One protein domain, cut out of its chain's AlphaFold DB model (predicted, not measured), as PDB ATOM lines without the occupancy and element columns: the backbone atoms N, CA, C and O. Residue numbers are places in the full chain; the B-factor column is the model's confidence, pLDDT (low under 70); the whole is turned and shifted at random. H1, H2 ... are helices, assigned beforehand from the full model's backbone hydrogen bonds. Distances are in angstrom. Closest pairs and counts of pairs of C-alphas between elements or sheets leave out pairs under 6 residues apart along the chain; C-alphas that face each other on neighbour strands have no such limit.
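AT A GLANCE: This is residues 2 to 65 of the 67 residues of an uncharacterized protein of Anaplasma phagocytophilum str. JM (UniProt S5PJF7). One long helix, H3, sticks out as an arm with the link residues before it, residues 37 to 65, and makes much of the length; away from it the chain winds loosely through two short helices, H2 and then H1, and no helix packs on another. The printed part has 64 residues with three named helices in the order H1, H2, H3 and no named strand, and its class is all helix. It is extended, with a radius of gyration of the C-alphas of 20.9 A and spans of 63 by 27 by 20 A.

HOW THE PARTS SIT: H3, residues 44 to 63, touches no helix, and it is apart from H2, residues 24 to 30. H1, residues 2 to 9, is apart from both H2 and H3. Residues 7 to 14, of which 7 to 9 belong to H1, stand free, as do residues 37 to 65, of which 44 to 63 belong to H3. In H2 every O i to N i+4 pair is within hydrogen-bond range; in H3 14 of 16 are, and in H1 0 of 4, beside 3 of 5 O i to N i+3 pairs.

IN THESE COORDINATES: H3 runs from Thr 44, C-alpha at (26.704, 35.944, 43.871), to Leu 63, C-alpha at (7.929, 13.024, 45.569), 29.7 A. H2, Leu 24 to Gln 30, measures 9.8 A from first to last C-alpha. H1, Ile 2 to Leu 9, measures 11.8 A and begins at C-alpha 2 at (23.540, 55.723, 24.707).

THE WHOLE: The two C-alphas farthest apart, those of Glu 10 and Ser 65, are 65.1 A from each other. The printed part has no cut. Both links are long: 14 residues from H1 to H2 and 13 from H2 to H3. The mean pLDDT of the printed part is 70.9, and residues 2 to 14, 40 to 49, 51 and 59 to 65 are under 70.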
ATOM      1  N   ILE A   2      22.263  56.325  25.169       55.03
ATOM      2  CA  ILE A   2      23.540  55.723  24.707       55.03
ATOM      3  C   ILE A   2      24.204  56.475  23.533       55.03
ATOM      4  O   ILE A   2      25.414  56.666  23.527       55.03
ATOM      5  N   GLN A   3      23.426  56.975  22.563       51.44
ATOM      6  CA  GLN A   3      23.983  57.719  21.418       51.44
ATOM      7  C   GLN A   3      24.674  59.039  21.806       51.44
ATOM      8  O   GLN A   3      25.541  59.506  21.076       51.44
ATOM      9  N   ARG A   4      24.310  59.637  22.951       53.09
ATOM     10  CA  ARG A   4      24.880  60.912  23.416       53.09
ATOM     11  C   ARG A   4      26.272  60.729  24.030       53.09
ATOM     12  O   ARG A   4      27.110  61.605  23.882       53.09
ATOM     13  N   GLU A   5      26.520  59.580  24.655       53.94
ATOM     14  CA  GLU A   5      27.794  59.245  25.310       53.94
ATOM     15  C   GLU A   5      28.897  58.904  24.295       53.94
ATOM     16  O   GLU A   5      30.051  59.274  24.482       53.94
ATOM     17  N   MET A   6      28.553  58.268  23.166       53.25
ATOM     18  CA  MET A   6      29.542  57.911  22.136       53.25
ATOM     19  C   MET A   6      30.192  59.125  21.461       53.25
ATOM     20  O   MET A   6      31.329  59.023  21.009       53.25
ATOM     21  N   HIS A   7      29.498  60.268  21.400       50.25
ATOM     22  CA  HIS A   7      30.055  61.495  20.825       50.25
ATOM     23  C   HIS A   7      31.191  62.079  21.685       50.25
ATOM     24  O   HIS A   7      32.081  62.729  21.151       50.25
ATOM     25  N   VAL A   8      31.192  61.801  22.996       56.06
ATOM     26  CA  VAL A   8      32.186  62.306  23.958       56.06
ATOM     27  C   VAL A   8      33.524  61.567  23.850       56.06
ATOM     28  O   VAL A   8      34.554  62.100  24.242       56.06
ATOM     29  N   LEU A   9      33.534  60.345  23.309       55.62
ATOM     30  CA  LEU A   9      34.701  59.464  23.398       55.62
ATOM     31  C   LEU A   9      35.722  59.592  22.256       55.62
ATOM     32  O   LEU A   9      36.710  58.872  22.312       55.62
ATOM     33  N   GLU A  10      35.514  60.436  21.229       50.97
ATOM     34  CA  GLU A  10      36.410  60.614  20.052       50.97
ATOM     35  C   GLU A  10      37.048  59.309  19.506       50.97
ATOM     36  O   GLU A  10      38.108  59.296  18.876       50.97
ATOM     37  N   CYS A  11      36.385  58.170  19.714       47.19
ATOM     38  CA  CYS A  11      36.924  56.861  19.389       47.19
ATOM     39  C   CYS A  11      36.703  56.616  17.902       47.19
ATOM     40  O   CYS A  11      35.654  56.134  17.470       47.19
ATOM     41  N   LYS A  12      37.713  56.941  17.100       54.91
ATOM     42  CA  LYS A  12      37.726  56.761  15.642       54.91
ATOM     43  C   LYS A  12      37.850  55.292  15.193       54.91
ATOM     44  O   LYS A  12      38.352  55.020  14.105       54.91
ATOM     45  N   SER A  13      37.368  54.336  15.990       53.75
ATOM     46  CA  SER A  13      37.689  52.914  15.824       53.75
ATOM     47  C   SER A  13      36.443  52.019  15.926       53.75
ATOM     48  O   SER A  13      36.025  51.628  17.007       53.75
ATOM     49  N   VAL A  14      35.882  51.664  14.765       67.56
ATOM     50  CA  VAL A  14      35.166  50.402  14.434       67.56
ATOM     51  C   VAL A  14      33.884  50.022  15.214       67.56
ATOM     52  O   VAL A  14      33.217  49.062  14.836       67.56
ATOM     53  N   VAL A  15      33.451  50.753  16.241       72.50
ATOM     54  CA  VAL A  15      32.221  50.405  16.983       72.50
ATOM     55  C   VAL A  15      30.978  50.975  16.287       72.50
ATOM     56  O   VAL A  15      30.804  52.188  16.201       72.50
ATOM     57  N   LYS A  16      30.086  50.096  15.808       77.69
ATOM     58  CA  LYS A  16      28.754  50.458  15.288       77.69
ATOM     59  C   LYS A  16      27.679  50.053  16.289       77.69
ATOM     60  O   LYS A  16      27.639  48.903  16.717       77.69
ATOM     61  N   VAL A  17      26.804  50.994  16.632       82.12
ATOM     62  CA  VAL A  17      25.620  50.734  17.457       82.12
ATOM     63  C   VAL A  17      24.403  50.727  16.555       82.12
ATOM     64  O   VAL A  17      24.124  51.703  15.864       82.12
ATOM     65  N   GLU A  18      23.685  49.615  16.569       83.75
ATOM     66  CA  GLU A  18      22.489  49.409  15.767       83.75
ATOM     67  C   GLU A  18      21.390  48.847  16.664       83.75
ATOM     68  O   GLU A  18      21.649  48.024  17.545       83.75
ATOM     69  N   VAL A  19      20.164  49.311  16.442       86.75
ATOM     70  CA  VAL A  19      18.981  48.708  17.051       86.75
ATOM     71  C   VAL A  19      18.601  47.511  16.193       86.75
ATOM     72  O   VAL A  19      18.576  47.610  14.966       86.75
ATOM     73  N   PHE A  20      18.321  46.383  16.830       87.44
ATOM     74  CA  PHE A  20      17.833  45.190  16.159       87.44
ATOM     75  C   PHE A  20      16.528  44.748  16.801       87.44
ATOM     76  O   PHE A  20      16.309  44.975  17.991       87.44
ATOM     77  N   ASP A  21      15.678  44.126  15.995       87.75
ATOM     78  CA  ASP A  21      14.440  43.509  16.448       87.75
ATOM     79  C   ASP A  21      14.579  41.980  16.375       87.75
ATOM     80  O   ASP A  21      15.268  41.443  15.499       87.75
ATOM     81  N   GLY A  22      13.969  41.275  17.323       86.62
ATOM     82  CA  GLY A  22      14.068  39.822  17.457       86.62
ATOM     83  C   GLY A  22      15.344  39.308  18.148       86.62
ATOM     84  O   GLY A  22      15.914  39.931  19.043       86.62
ATOM     85  N   LEU A  23      15.765  38.090  17.790       89.38
ATOM     86  CA  LEU A  23      16.808  37.346  18.508       89.38
ATOM     87  C   LEU A  23      18.225  37.864  18.206       89.38
ATOM     88  O   LEU A  23      18.637  37.962  17.049       89.38
ATOM     89  N   LEU A  24      19.033  38.055  19.257       88.56
ATOM     90  CA  LEU A  24      20.439  38.477  19.148       88.56
ATOM     91  C   LEU A  24      21.277  37.542  18.258       88.56
ATOM     92  O   LEU A  24      22.166  37.995  17.546       88.56
ATOM     93  N   THR A  25      20.997  36.238  18.276       87.44
ATOM     94  CA  THR A  25      21.685  35.248  17.432       87.44
ATOM     95  C   THR A  25      21.372  35.433  15.948       87.44
ATOM     96  O   THR A  25      22.269  35.298  15.115       87.44
ATOM     97  N   ALA A  26      20.130  35.791  15.608       89.81
ATOM     98  CA  ALA A  26      19.734  36.109  14.240       89.81
ATOM     99  C   ALA A  26      20.434  37.388  13.759       89.81
ATOM    100  O   ALA A  26      21.003  37.404  12.665       89.81
ATOM    101  N   PHE A  27      20.489  38.410  14.616       90.56
ATOM    102  CA  PHE A  27      21.231  39.639  14.345       90.56
ATOM    103  C   PHE A  27      22.738  39.383  14.158       90.56
ATOM    104  O   PHE A  27      23.331  39.821  13.171       90.56
ATOM    105  N   ALA A  28      23.357  38.593  15.040       88.75
ATOM    106  CA  ALA A  28      24.765  38.211  14.932       88.75
ATOM    107  C   ALA A  28      25.059  37.449  13.626       88.75
ATOM    108  O   ALA A  28      26.042  37.752  12.942       88.75
ATOM    109  N   LYS A  29      24.180  36.519  13.223       89.25
ATOM    110  CA  LYS A  29      24.294  35.783  11.952       89.25
ATOM    111  C   LYS A  29      24.179  36.713  10.742       89.25
ATOM    112  O   LYS A  29      24.983  36.601   9.819       89.25
ATOM    113  N   GLN A  30      23.232  37.653  10.756       90.38
ATOM    114  CA  GLN A  30      23.069  38.651   9.691       90.38
ATOM    115  C   GLN A  30      24.320  39.527   9.539       90.38
ATOM    116  O   GLN A  30      24.742  39.826   8.421       90.38
ATOM    117  N   LYS A  31      24.949  39.899  10.658       87.88
ATOM    118  CA  LYS A  31      26.191  40.683  10.683       87.88
ATOM    119  C   LYS A  31      27.451  39.859  10.410       87.88
ATOM    120  O   LYS A  31      28.535  40.435  10.390       87.88
ATOM    121  N   LYS A  32      27.322  38.543  10.187       87.56
ATOM    122  CA  LYS A  32      28.444  37.594  10.066       87.56
ATOM    123  C   LYS A  32      29.430  37.726  11.237       87.56
ATOM    124  O   LYS A  32      30.643  37.663  11.051       87.56
ATOM    125  N   ALA A  33      28.901  37.953  12.438       86.69
ATOM    126  CA  ALA A  33      29.708  38.095  13.639       86.69
ATOM    127  C   ALA A  33      30.369  36.755  13.989       86.69
ATOM    128  O   ALA A  33      29.704  35.722  14.043       86.69
ATOM    129  N   LEU A  34      31.678  36.784  14.242       87.44
ATOM    130  CA  LEU A  34      32.460  35.596  14.603       87.44
ATOM    131  C   LEU A  34      32.291  35.207  16.079       87.44
ATOM    132  O   LEU A  34      32.470  34.047  16.436       87.44
ATOM    133  N   MET A  35      31.963  36.172  16.941       82.44
ATOM    134  CA  MET A  35      31.867  35.981  18.387       82.44
ATOM    135  C   MET A  35      30.882  36.981  18.997       82.44
ATOM    136  O   MET A  35      30.795  38.126  18.552       82.44
ATOM    137  N   ILE A  36      30.168  36.552  20.041       87.31
ATOM    138  CA  ILE A  36      29.342  37.422  20.884       87.31
ATOM    139  C   ILE A  36      30.032  37.549  22.241       87.31
ATOM    140  O   ILE A  36      30.191  36.559  22.949       87.31
ATOM    141  N   ILE A  37      30.416  38.768  22.613       83.88
ATOM    142  CA  ILE A  37      31.001  39.058  23.925       83.88
ATOM    143  C   ILE A  37      29.874  39.515  24.853       83.88
ATOM    144  O   ILE A  37      29.184  40.493  24.561       83.88
ATOM    145  N   ARG A  38      29.671  38.809  25.971       85.12
ATOM    146  CA  ARG A  38      28.727  39.203  27.028       85.12
ATOM    147  C   ARG A  38      29.460  39.278  28.359       85.12
ATOM    148  O   ARG A  38      30.139  38.334  28.739       85.12
ATOM    149  N   GLY A  39      29.301  40.388  29.073       81.75
ATOM    150  CA  GLY A  39      29.747  40.481  30.461       81.75
ATOM    151  C   GLY A  39      28.794  39.703  31.363       81.75
ATOM    152  O   GLY A  39      27.604  40.013  31.400       81.75
ATOM    153  N   LEU A  40      29.308  38.705  32.079       67.75
ATOM    154  CA  LEU A  40      28.615  38.105  33.218       67.75
ATOM    155  C   LEU A  40      28.749  39.058  34.410       67.75
ATOM    156  O   LEU A  40      29.838  39.571  34.669       67.75
ATOM    157  N   ARG A  41      27.653  39.323  35.123       63.50
ATOM    158  CA  ARG A  41      27.701  40.062  36.390       63.50
ATOM    159  C   ARG A  41      27.600  39.067  37.546       63.50
ATOM    160  O   ARG A  41      26.710  38.235  37.532       63.50
ATOM    161  N   ALA A  42      28.529  39.224  38.490       55.53
ATOM    162  CA  ALA A  42      28.588  38.715  39.863       55.53
ATOM    163  C   ALA A  42      28.422  37.198  40.107       55.53
ATOM    164  O   ALA A  42      27.367  36.605  39.937       55.53
ATOM    165  N   VAL A  43      29.478  36.617  40.681       55.62
ATOM    166  CA  VAL A  43      29.565  35.285  41.312       55.62
ATOM    167  C   VAL A  43      28.459  35.021  42.362       55.62
ATOM    168  O   VAL A  43      28.221  33.879  42.722       55.62
ATOM    169  N   THR A  44      27.734  36.045  42.822       54.41
ATOM    170  CA  THR A  44      26.704  35.944  43.871       54.41
ATOM    171  C   THR A  44      25.372  35.337  43.415       54.41
ATOM    172  O   THR A  44      24.702  34.714  44.231       54.41
ATOM    173  N   ASP A  45      24.993  35.464  42.136       54.62
ATOM    174  CA  ASP A  45      23.782  34.802  41.607       54.62
ATOM    175  C   ASP A  45      24.003  33.285  41.416       54.62
ATOM    176  O   ASP A  45      23.049  32.510  41.420       54.62
ATOM    177  N   PHE A  46      25.265  32.839  41.316       60.44
ATOM    178  CA  PHE A  46      25.618  31.418  41.233       60.44
ATOM    179  C   PHE A  46      25.336  30.678  42.545       60.44
ATOM    180  O   PHE A  46      24.698  29.630  42.515       60.44
ATOM    181  N   ASP A  47      25.755  31.222  43.692       62.72
ATOM    182  CA  ASP A  47      25.542  30.568  44.992       62.72
ATOM    183  C   ASP A  47      24.050  30.453  45.341       62.72
ATOM    184  O   ASP A  47      23.618  29.440  45.900       62.72
ATOM    185  N   TYR A  48      23.247  31.456  44.964       64.38
ATOM    186  CA  TYR A  48      21.799  31.440  45.174       64.38
ATOM    187  C   TYR A  48      21.107  30.352  44.335       64.38
ATOM    188  O   TYR A  48      20.380  29.512  44.873       64.38
ATOM    189  N   GLU A  49      21.381  30.306  43.029       65.75
ATOM    190  CA  GLU A  49      20.818  29.290  42.125       65.75
ATOM    191  C   GLU A  49      21.331  27.876  42.450       65.75
ATOM    192  O   GLU A  49      20.589  26.892  42.329       65.75
ATOM    193  N   PHE A  50      22.574  27.753  42.930       72.44
ATOM    194  CA  PHE A  50      23.158  26.481  43.356       72.44
ATOM    195  C   PHE A  50      22.444  25.910  44.591       72.44
ATOM    196  O   PHE A  50      22.082  24.729  44.605       72.44
ATOM    197  N   GLN A  51      22.159  26.742  45.602       69.06
ATOM    198  CA  GLN A  51      21.392  26.318  46.780       69.06
ATOM    199  C   GLN A  51      19.953  25.916  46.428       69.06
ATOM    200  O   GLN A  51      19.476  24.869  46.877       69.06
ATOM    201  N   MET A  52      19.269  26.701  45.593       72.12
ATOM    202  CA  MET A  52      17.882  26.419  45.197       72.12
ATOM    203  C   MET A  52      17.777  25.138  44.355       72.12
ATOM    204  O   MET A  52      16.865  24.331  44.556       72.12
ATOM    205  N   SER A  53      18.755  24.889  43.480       72.06
ATOM    206  CA  SER A  53      18.845  23.654  42.690       72.06
ATOM    207  C   SER A  53      18.980  22.405  43.570       72.06
ATOM    208  O   SER A  53      18.333  21.388  43.310       72.06
ATOM    209  N   TRP A  54      19.764  22.484  44.648       71.88
ATOM    210  CA  TRP A  54      19.942  21.377  45.593       71.88
ATOM    211  C   TRP A  54      18.665  21.063  46.387       71.88
ATOM    212  O   TRP A  54      18.309  19.895  46.571       71.88
ATOM    213  N   ILE A  55      17.938  22.099  46.821       78.12
ATOM    214  CA  ILE A  55      16.656  21.951  47.528       78.12
ATOM    215  C   ILE A  55      15.621  21.285  46.617       78.12
ATOM    216  O   ILE A  55      14.984  20.309  47.021       78.12
ATOM    217  N   ASN A  56      15.498  21.759  45.377       75.50
ATOM    218  CA  ASN A  56      14.549  21.209  44.411       75.50
ATOM    219  C   ASN A  56      14.856  19.742  44.081       75.50
ATOM    220  O   ASN A  56      13.944  18.915  44.066       75.50
ATOM    221  N   TYR A  57      16.129  19.386  43.900       73.50
ATOM    222  CA  TYR A  57      16.534  18.002  43.643       73.50
ATOM    223  C   TYR A  57      16.119  17.043  44.776       73.50
ATOM    224  O   TYR A  57      15.560  15.974  44.517       73.50
ATOM    225  N   ASN A  58      16.318  17.444  46.036       70.00
ATOM    226  CA  ASN A  58      15.961  16.625  47.201       70.00
ATOM    227  C   ASN A  58      14.448  16.520  47.454       70.00
ATOM    228  O   ASN A  58      13.980  15.542  48.042       70.00
ATOM    229  N   GLN A  59      13.670  17.523  47.053       64.31
ATOM    230  CA  GLN A  59      12.212  17.477  47.174       64.31
ATOM    231  C   GLN A  59      11.579  16.624  46.073       64.31
ATOM    232  O   GLN A  59      10.678  15.830  46.349       64.31
ATOM    233  N   VAL A  60      12.093  16.723  44.846       68.25
ATOM    234  CA  VAL A  60      11.640  15.909  43.714       68.25
ATOM    235  C   VAL A  60      11.948  14.426  43.950       68.25
ATOM    236  O   VAL A  60      11.080  13.585  43.731       68.25
ATOM    237  N   SER A  61      13.122  14.088  44.494       60.25
ATOM    238  CA  SER A  61      13.464  12.695  44.825       60.25
ATOM    239  C   SER A  61      12.552  12.079  45.899       60.25
ATOM    240  O   SER A  61      12.278  10.881  45.845       60.25
ATOM    241  N   ARG A  62      12.016  12.881  46.832       59.03
ATOM    242  CA  ARG A  62      11.003  12.429  47.806       59.03
ATOM    243  C   ARG A  62       9.608  12.274  47.208       59.03
ATOM    244  O   ARG A  62       8.890  11.364  47.614       59.03
ATOM    245  N   LEU A  63       9.223  13.125  46.257       58.34
ATOM    246  CA  LEU A  63       7.929  13.024  45.569       58.34
ATOM    247  C   LEU A  63       7.824  11.760  44.702       58.34
ATOM    248  O   LEU A  63       6.746  11.189  44.604       58.34
ATOM    249  N   PHE A  64       8.939  11.273  44.152       60.03
ATOM    250  CA  PHE A  64       8.997  10.014  43.393       60.03
ATOM    251  C   PHE A  64       9.172   8.749  44.259       60.03
ATOM    252  O   PHE A  64       9.352   7.662  43.717       60.03
ATOM    253  N   SER A  65       9.139   8.869  45.593       58.28
ATOM    254  CA  SER A  65       9.239   7.736  46.532       58.28
ATOM    255  C   SER A  65       7.918   7.402  47.238       58.28
ATOM    256  O   SER A  65       7.885   6.517  48.090       58.28
TER     257      SER A  65